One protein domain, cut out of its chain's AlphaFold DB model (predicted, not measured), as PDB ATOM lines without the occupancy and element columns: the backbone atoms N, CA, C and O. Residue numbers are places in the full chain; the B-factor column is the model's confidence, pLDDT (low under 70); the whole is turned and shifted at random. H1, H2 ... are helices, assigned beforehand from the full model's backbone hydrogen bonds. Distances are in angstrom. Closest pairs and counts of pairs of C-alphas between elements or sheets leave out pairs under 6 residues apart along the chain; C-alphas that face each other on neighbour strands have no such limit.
ATOM      1  N   VAL A   2      20.007 -37.281  90.704       43.22
ATOM      2  CA  VAL A   2      19.594 -37.293  89.292       43.22
ATOM      3  C   VAL A   2      20.145 -38.585  88.696       43.22
ATOM      4  O   VAL A   2      21.350 -38.803  88.737       43.22
ATOM      5  N   ILE A   3      19.247 -39.473  88.271       53.25
ATOM      6  CA  ILE A   3      19.547 -40.883  87.967       53.25
ATOM      7  C   ILE A   3      20.192 -41.053  86.579       53.25
ATOM      8  O   ILE A   3      20.804 -42.081  86.317       53.25
ATOM      9  N   ASP A   4      20.145 -40.035  85.718       66.94
ATOM     10  CA  ASP A   4      20.758 -40.083  84.391       66.94
ATOM     11  C   ASP A   4      21.180 -38.684  83.914       66.94
ATOM     12  O   ASP A   4      20.377 -37.750  83.852       66.94
ATOM     13  N   SER A   5      22.465 -38.540  83.589       59.44
ATOM     14  CA  SER A   5      23.054 -37.295  83.090       59.44
ATOM     15  C   SER A   5      22.527 -36.919  81.703       59.44
ATOM     16  O   SER A   5      22.467 -35.733  81.384       59.44
ATOM     17  N   VAL A   6      22.143 -37.912  80.891       67.19
ATOM     18  CA  VAL A   6      21.610 -37.712  79.538       67.19
ATOM     19  C   VAL A   6      20.195 -37.154  79.617       67.19
ATOM     20  O   VAL A   6      19.951 -36.063  79.114       67.19
ATOM     21  N   SER A   7      19.307 -37.810  80.366       66.00
ATOM     22  CA  SER A   7      17.939 -37.330  80.596       66.00
ATOM     23  C   SER A   7      17.893 -35.928  81.215       66.00
ATOM     24  O   SER A   7      17.037 -35.123  80.862       66.00
ATOM     25  N   TYR A   8      18.819 -35.599  82.125       69.06
ATOM     26  CA  TYR A   8      18.903 -34.250  82.696       69.06
ATOM     27  C   TYR A   8      19.399 -33.213  81.689       69.06
ATOM     28  O   TYR A   8      18.856 -32.111  81.635       69.06
ATOM     29  N   ARG A   9      20.400 -33.556  80.868       67.06
ATOM     30  CA  ARG A   9      20.861 -32.694  79.773       67.06
ATOM     31  C   ARG A   9      19.727 -32.417  78.794       67.06
ATOM     32  O   ARG A   9      19.528 -31.260  78.450       67.06
ATOM     33  N   ASP A  10      19.005 -33.451  78.375       70.50
ATOM     34  CA  ASP A  10      17.940 -33.338  77.379       70.50
ATOM     35  C   ASP A  10      16.760 -32.526  77.940       70.50
ATOM     36  O   ASP A  10      16.294 -31.596  77.291       70.50
ATOM     37  N   PHE A  11      16.390 -32.742  79.208       72.56
ATOM     38  CA  PHE A  11      15.428 -31.890  79.916       72.56
ATOM     39  C   PHE A  11      15.854 -30.413  79.959       72.56
ATOM     40  O   PHE A  11      15.034 -29.527  79.723       72.56
ATOM     41  N   ILE A  12      17.124 -30.127  80.267       66.25
ATOM     42  CA  ILE A  12      17.644 -28.754  80.292       66.25
ATOM     43  C   ILE A  12      17.678 -28.157  78.880       66.25
ATOM     44  O   ILE A  12      17.311 -26.998  78.723       66.25
ATOM     45  N   ALA A  13      18.074 -28.927  77.864       65.25
ATOM     46  CA  ALA A  13      18.108 -28.485  76.472       65.25
ATOM     47  C   ALA A  13      16.706 -28.120  75.957       65.25
ATOM     48  O   ALA A  13      16.519 -27.014  75.450       65.25
ATOM     49  N   ASP A  14      15.705 -28.971  76.198       66.44
ATOM     50  CA  ASP A  14      14.309 -28.699  75.833       66.44
ATOM     51  C   ASP A  14      13.764 -27.462  76.569       66.44
ATOM     52  O   ASP A  14      13.087 -26.611  75.988       66.44
ATOM     53  N   LEU A  15      14.100 -27.307  77.855       65.00
ATOM     54  CA  LEU A  15      13.727 -26.127  78.640       65.00
ATOM     55  C   LEU A  15      14.384 -24.841  78.100       65.00
ATOM     56  O   LEU A  15      13.789 -23.763  78.159       65.00
ATOM     57  N   MET A  16      15.613 -24.941  77.589       63.44
ATOM     58  CA  MET A  16      16.366 -23.822  77.020       63.44
ATOM     59  C   MET A  16      15.824 -23.368  75.665       63.44
ATOM     60  O   MET A  16      15.781 -22.158  75.421       63.44
ATOM     61  N   ASP A  17      15.374 -24.303  74.827       59.22
ATOM     62  CA  ASP A  17      14.741 -24.005  73.538       59.22
ATOM     63  C   ASP A  17      13.385 -23.302  73.714       59.22
ATOM     64  O   ASP A  17      13.034 -22.409  72.942       59.22
ATOM     65  N   ILE A  18      12.643 -23.627  74.779       57.59
ATOM     66  CA  ILE A  18      11.344 -23.003  75.083       57.59
ATOM     67  C   ILE A  18      11.508 -21.579  75.644       57.59
ATOM     68  O   ILE A  18      10.659 -20.713  75.422       57.59
ATOM     69  N   VAL A  19      12.585 -21.308  76.387       54.25
ATOM     70  CA  VAL A  19      12.724 -20.084  77.192       54.25
ATOM     71  C   VAL A  19      13.999 -19.332  76.817       54.25
ATOM     72  O   VAL A  19      14.839 -19.176  77.687       54.25
ATOM     73  N   MET A  20      14.160 -18.880  75.559       47.22
ATOM     74  CA  MET A  20      15.268 -18.047  75.015       47.22
ATOM     75  C   MET A  20      16.296 -17.514  76.046       47.22
ATOM     76  O   MET A  20      16.383 -16.315  76.327       47.22
ATOM     77  N   ARG A  21      17.110 -18.397  76.627       51.91
ATOM     78  CA  ARG A  21      18.112 -18.058  77.640       51.91
ATOM     79  C   ARG A  21      19.364 -18.822  77.283       51.91
ATOM     80  O   ARG A  21      19.402 -20.047  77.318       51.91
ATOM     81  N   LYS A  22      20.400 -18.063  76.939       64.25
ATOM     82  CA  LYS A  22      21.754 -18.563  76.721       64.25
ATOM     83  C   LYS A  22      22.293 -19.055  78.064       64.25
ATOM     84  O   LYS A  22      22.910 -18.293  78.800       64.25
ATOM     85  N   VAL A  23      21.990 -20.294  78.439       70.00
ATOM     86  CA  VAL A  23      22.612 -20.915  79.611       70.00
ATOM     87  C   VAL A  23      24.090 -21.087  79.293       70.00
ATOM     88  O   VAL A  23      24.461 -21.671  78.278       70.00
ATOM     89  N   HIS A  24      24.932 -20.520  80.148       78.69
ATOM     90  CA  HIS A  24      26.380 -20.507  79.956       78.69
ATOM     91  C   HIS A  24      27.082 -21.685  80.643       78.69
ATOM     92  O   HIS A  24      28.217 -21.997  80.300       78.69
ATOM     93  N   ALA A  25      26.423 -22.323  81.615       84.75
ATOM     94  CA  ALA A  25      26.952 -23.446  82.376       84.75
ATOM     95  C   ALA A  25      25.810 -24.292  82.950       84.75
ATOM     96  O   ALA A  25      24.748 -23.762  83.279       84.75
ATOM     97  N   ILE A  26      26.049 -25.595  83.093       83.94
ATOM     98  CA  ILE A  26      25.112 -26.557  83.677       83.94
ATOM     99  C   ILE A  26      25.797 -27.210  84.877       83.94
ATOM    100  O   ILE A  26      26.987 -27.517  84.824       83.94
ATOM    101  N   ASP A  27      25.047 -27.425  85.953       87.75
ATOM    102  CA  ASP A  27      25.493 -28.169  87.124       87.75
ATOM    103  C   ASP A  27      24.337 -28.959  87.762       87.75
ATOM    104  O   ASP A  27      23.207 -28.961  87.258       87.75
ATOM    105  N   MET A  28      24.634 -29.646  88.868       88.38
ATOM    106  CA  MET A  28      23.671 -30.491  89.578       88.38
ATOM    107  C   MET A  28      23.190 -29.900  90.914       88.38
ATOM    108  O   MET A  28      22.174 -30.352  91.442       88.38
ATOM    109  N   GLU A  29      23.873 -28.889  91.466       89.12
ATOM    110  CA  GLU A  29      23.565 -28.344  92.800       89.12
ATOM    111  C   GLU A  29      23.066 -26.889  92.811       89.12
ATOM    112  O   GLU A  29      22.475 -26.498  93.822       89.12
ATOM    113  N   SER A  30      23.223 -26.088  91.737       88.81
ATOM    114  CA  SER A  30      22.795 -24.669  91.751       88.81
ATOM    115  C   SER A  30      21.326 -24.533  92.102       88.81
ATOM    116  O   SER A  30      20.951 -23.756  92.980       88.81
ATOM    117  N   PHE A  31      20.481 -25.307  91.422       88.25
ATOM    118  CA  PHE A  31      19.040 -25.213  91.596       88.25
ATOM    119  C   PHE A  31      18.622 -25.524  93.038       88.25
ATOM    120  O   PHE A  31      17.887 -24.749  93.647       88.25
ATOM    121  N   GLY A  32      19.126 -26.622  93.612       89.19
ATOM    122  CA  GLY A  32      18.813 -27.018  94.987       89.19
ATOM    123  C   GLY A  32      19.305 -26.007  96.024       89.19
ATOM    124  O   GLY A  32      18.581 -25.695  96.973       89.19
ATOM    125  N   PHE A  33      20.498 -25.443  95.818       92.38
ATOM    126  CA  PHE A  33      21.050 -24.399  96.678       92.38
ATOM    127  C   PHE A  33      20.147 -23.161  96.719       92.38
ATOM    128  O   PHE A  33      19.707 -22.760  97.796       92.38
ATOM    129  N   PHE A  34      19.792 -22.597  95.559       92.88
ATOM    130  CA  PHE A  34      18.944 -21.402  95.514       92.88
ATOM    131  C   PHE A  34      17.531 -21.670  96.041       92.88
ATOM    132  O   PHE A  34      16.999 -20.847  96.780       92.88
ATOM    133  N   LYS A  35      16.952 -22.850  95.779       92.31
ATOM    134  CA  LYS A  35      15.666 -23.234  96.385       92.31
ATOM    135  C   LYS A  35      15.719 -23.320  97.906       92.31
ATOM    136  O   LYS A  35      14.728 -23.008  98.564       92.31
ATOM    137  N   SER A  36      16.860 -23.711  98.463       93.81
ATOM    138  CA  SER A  36      17.058 -23.745  99.912       93.81
ATOM    139  C   SER A  36      17.129 -22.332 100.496       93.81
ATOM    140  O   SER A  36      16.493 -22.072 101.514       93.81
ATOM    141  N   ILE A  37      17.817 -21.398  99.825       94.38
ATOM    142  CA  ILE A  37      17.832 -19.976 100.211       94.38
ATOM    143  C   ILE A  37      16.418 -19.384 100.154       94.38
ATOM    144  O   ILE A  37      15.965 -18.833 101.155       94.38
ATOM    145  N   ASP A  38      15.691 -19.581  99.048       93.56
ATOM    146  CA  ASP A  38      14.304 -19.117  98.888       93.56
ATOM    147  C   ASP A  38      13.386 -19.640 100.008       93.56
ATOM    148  O   ASP A  38      12.470 -18.949 100.455       93.56
ATOM    149  N   ALA A  39      13.591 -20.887 100.448       93.75
ATOM    150  CA  ALA A  39      12.811 -21.491 101.522       93.75
ATOM    151  C   ALA A  39      13.160 -20.886 102.890       93.75
ATOM    152  O   ALA A  39      12.264 -20.552 103.665       93.75
ATOM    153  N   VAL A  40      14.451 -20.708 103.175       94.62
ATOM    154  CA  VAL A  40      14.949 -20.155 104.443       94.62
ATOM    155  C   VAL A  40      14.568 -18.680 104.601       94.62
ATOM    156  O   VAL A  40      14.186 -18.270 105.698       94.62
ATOM    157  N   GLN A  41      14.542 -17.912 103.510       96.00
ATOM    158  CA  GLN A  41      14.079 -16.518 103.491       96.00
ATOM    159  C   GLN A  41      12.616 -16.337 103.918       96.00
ATOM    160  O   GLN A  41      12.231 -15.261 104.365       96.00
ATOM    161  N   ARG A  42      11.786 -17.385 103.829       93.56
ATOM    162  CA  ARG A  42      10.390 -17.348 104.303       93.56
ATOM    163  C   ARG A  42      10.274 -17.477 105.821       93.56
ATOM    164  O   ARG A  42       9.173 -17.394 106.358       93.56
ATOM    165  N   THR A  43      11.388 -17.712 106.511       94.94
ATOM    166  CA  THR A  43      11.439 -17.821 107.968       94.94
ATOM    167  C   THR A  43      11.961 -16.520 108.585       94.94
ATOM    168  O   THR A  43      12.808 -15.862 107.981       94.94
ATOM    169  N   PRO A  44      11.542 -16.156 109.814       91.06
ATOM    170  CA  PRO A  44      12.055 -14.962 110.491       91.06
ATOM    171  C   PRO A  44      13.577 -14.969 110.696       91.06
ATOM    172  O   PRO A  44      14.209 -13.922 110.648       91.06
ATOM    173  N   VAL A  45      14.169 -16.151 110.901       90.44
ATOM    174  CA  VAL A  45      15.617 -16.318 111.128       90.44
ATOM    175  C   VAL A  45      16.409 -16.113 109.835       90.44
ATOM    176  O   VAL A  45      17.488 -15.531 109.846       90.44
ATOM    177  N   GLY A  46      15.871 -16.596 108.717       89.00
ATOM    178  CA  GLY A  46      16.545 -16.617 107.424       89.00
ATOM    179  C   GLY A  46      16.185 -15.480 106.474       89.00
ATOM    180  O   GLY A  46      16.690 -15.456 105.356       89.00
ATOM    181  N   ALA A  47      15.320 -14.546 106.875       91.44
ATOM    182  CA  ALA A  47      14.765 -13.519 105.988       91.44
ATOM    183  C   ALA A  47      15.827 -12.665 105.268       91.44
ATOM    184  O   ALA A  47      15.606 -12.219 104.146       91.44
ATOM    185  N   ALA A  48      16.992 -12.466 105.893       91.38
ATOM    186  CA  ALA A  48      18.107 -11.706 105.326       91.38
ATOM    187  C   ALA A  48      19.141 -12.568 104.574       91.38
ATOM    188  O   ALA A  48      20.150 -12.041 104.108       91.38
ATOM    189  N   SER A  49      18.945 -13.887 104.470       92.69
ATOM    190  CA  SER A  49      19.890 -14.771 103.785       92.69
ATOM    191  C   SER A  49      19.990 -14.413 102.306       92.69
ATOM    192  O   SER A  49      18.980 -14.280 101.627       92.69
ATOM    193  N   GLN A  50      21.206 -14.296 101.785       91.31
ATOM    194  CA  GLN A  50      21.474 -14.104 100.362       91.31
ATOM    195  C   GLN A  50      22.357 -15.246  99.861       91.31
ATOM    196  O   GLN A  50      23.209 -15.747 100.594       91.31
ATOM    197  N   GLY A  51      22.128 -15.678  98.623       91.44
ATOM    198  CA  GLY A  51      22.877 -16.761  97.993       91.44
ATOM    199  C   GLY A  51      23.750 -16.241  96.862       91.44
ATOM    200  O   GLY A  51      23.285 -15.485  96.012       91.44
ATOM    201  N   LEU A  52      24.997 -16.696  96.817       92.94
ATOM    202  CA  LEU A  52      25.894 -16.527  95.681       92.94
ATOM    203  C   LEU A  52      26.494 -17.891  95.347       92.94
ATOM    204  O   LEU A  52      26.912 -18.612  96.251       92.94
ATOM    205  N   MET A  53      26.561 -18.231  94.060       92.19
ATOM    206  CA  MET A  53      27.228 -19.444  93.600       92.19
ATOM    207  C   MET A  53      28.362 -19.108  92.638       92.19
ATOM    208  O   MET A  53      28.195 -18.319  91.712       92.19
TER     209      MET A  53
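This is residues 2 to 53 of the 101 residues of an uncharacterized protein of Sphingopyxis sp. HIX (UniProt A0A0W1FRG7). Two helices stay apart in a loose, elongated arrangement: H1 stands crosswise at one end, and H2 runs along the length toward the other end, which residues 41 to 53 make with their turn at Pro 44. A long link doubles back past H1 and leads to H2, after which residues 41 to 53 fold back beside H2; residues 14 to 22, of which 14 to 18 belong to H1, stick out. The printed part has 52 residues with two named helices, H1 then H2, and no named strand; the class is all helix, though 25 residues, under half, are in named elements. The whole is loose, with a radius of gyration of the C-alphas of 14.1 A, and spans 39 by 27 by 17 A.

Start at Val 2 and go to C-alpha 5 at (23.054, -37.295, 83.090), where H1, residues 5 to 18, begins; it runs 20.1 A to C-alpha 18 at (11.344, -23.003, 75.083). Go on to Ser 30 for H2, residues 30 to 40, which runs 15.6 A and ends at C-alpha 40, at (14.949, -20.155, 104.443).

Compare the two helices and you will find H1 and H2 apart, with no C-alpha of the one within 8 A of the other. Look along their backbones: in H1 and H2 every O i to N i+4 pair is within hydrogen-bond range.

Look for the two farthest C-alphas at Val 6 and Pro 44, 39.6 A apart. The printed part has no cut, and the link from H1 to H2, 11 residues, is long. In the B-factor column, the mean pLDDT of the printed part is 78.7, and residues 2 to 9 and 12 to 22 are under 70.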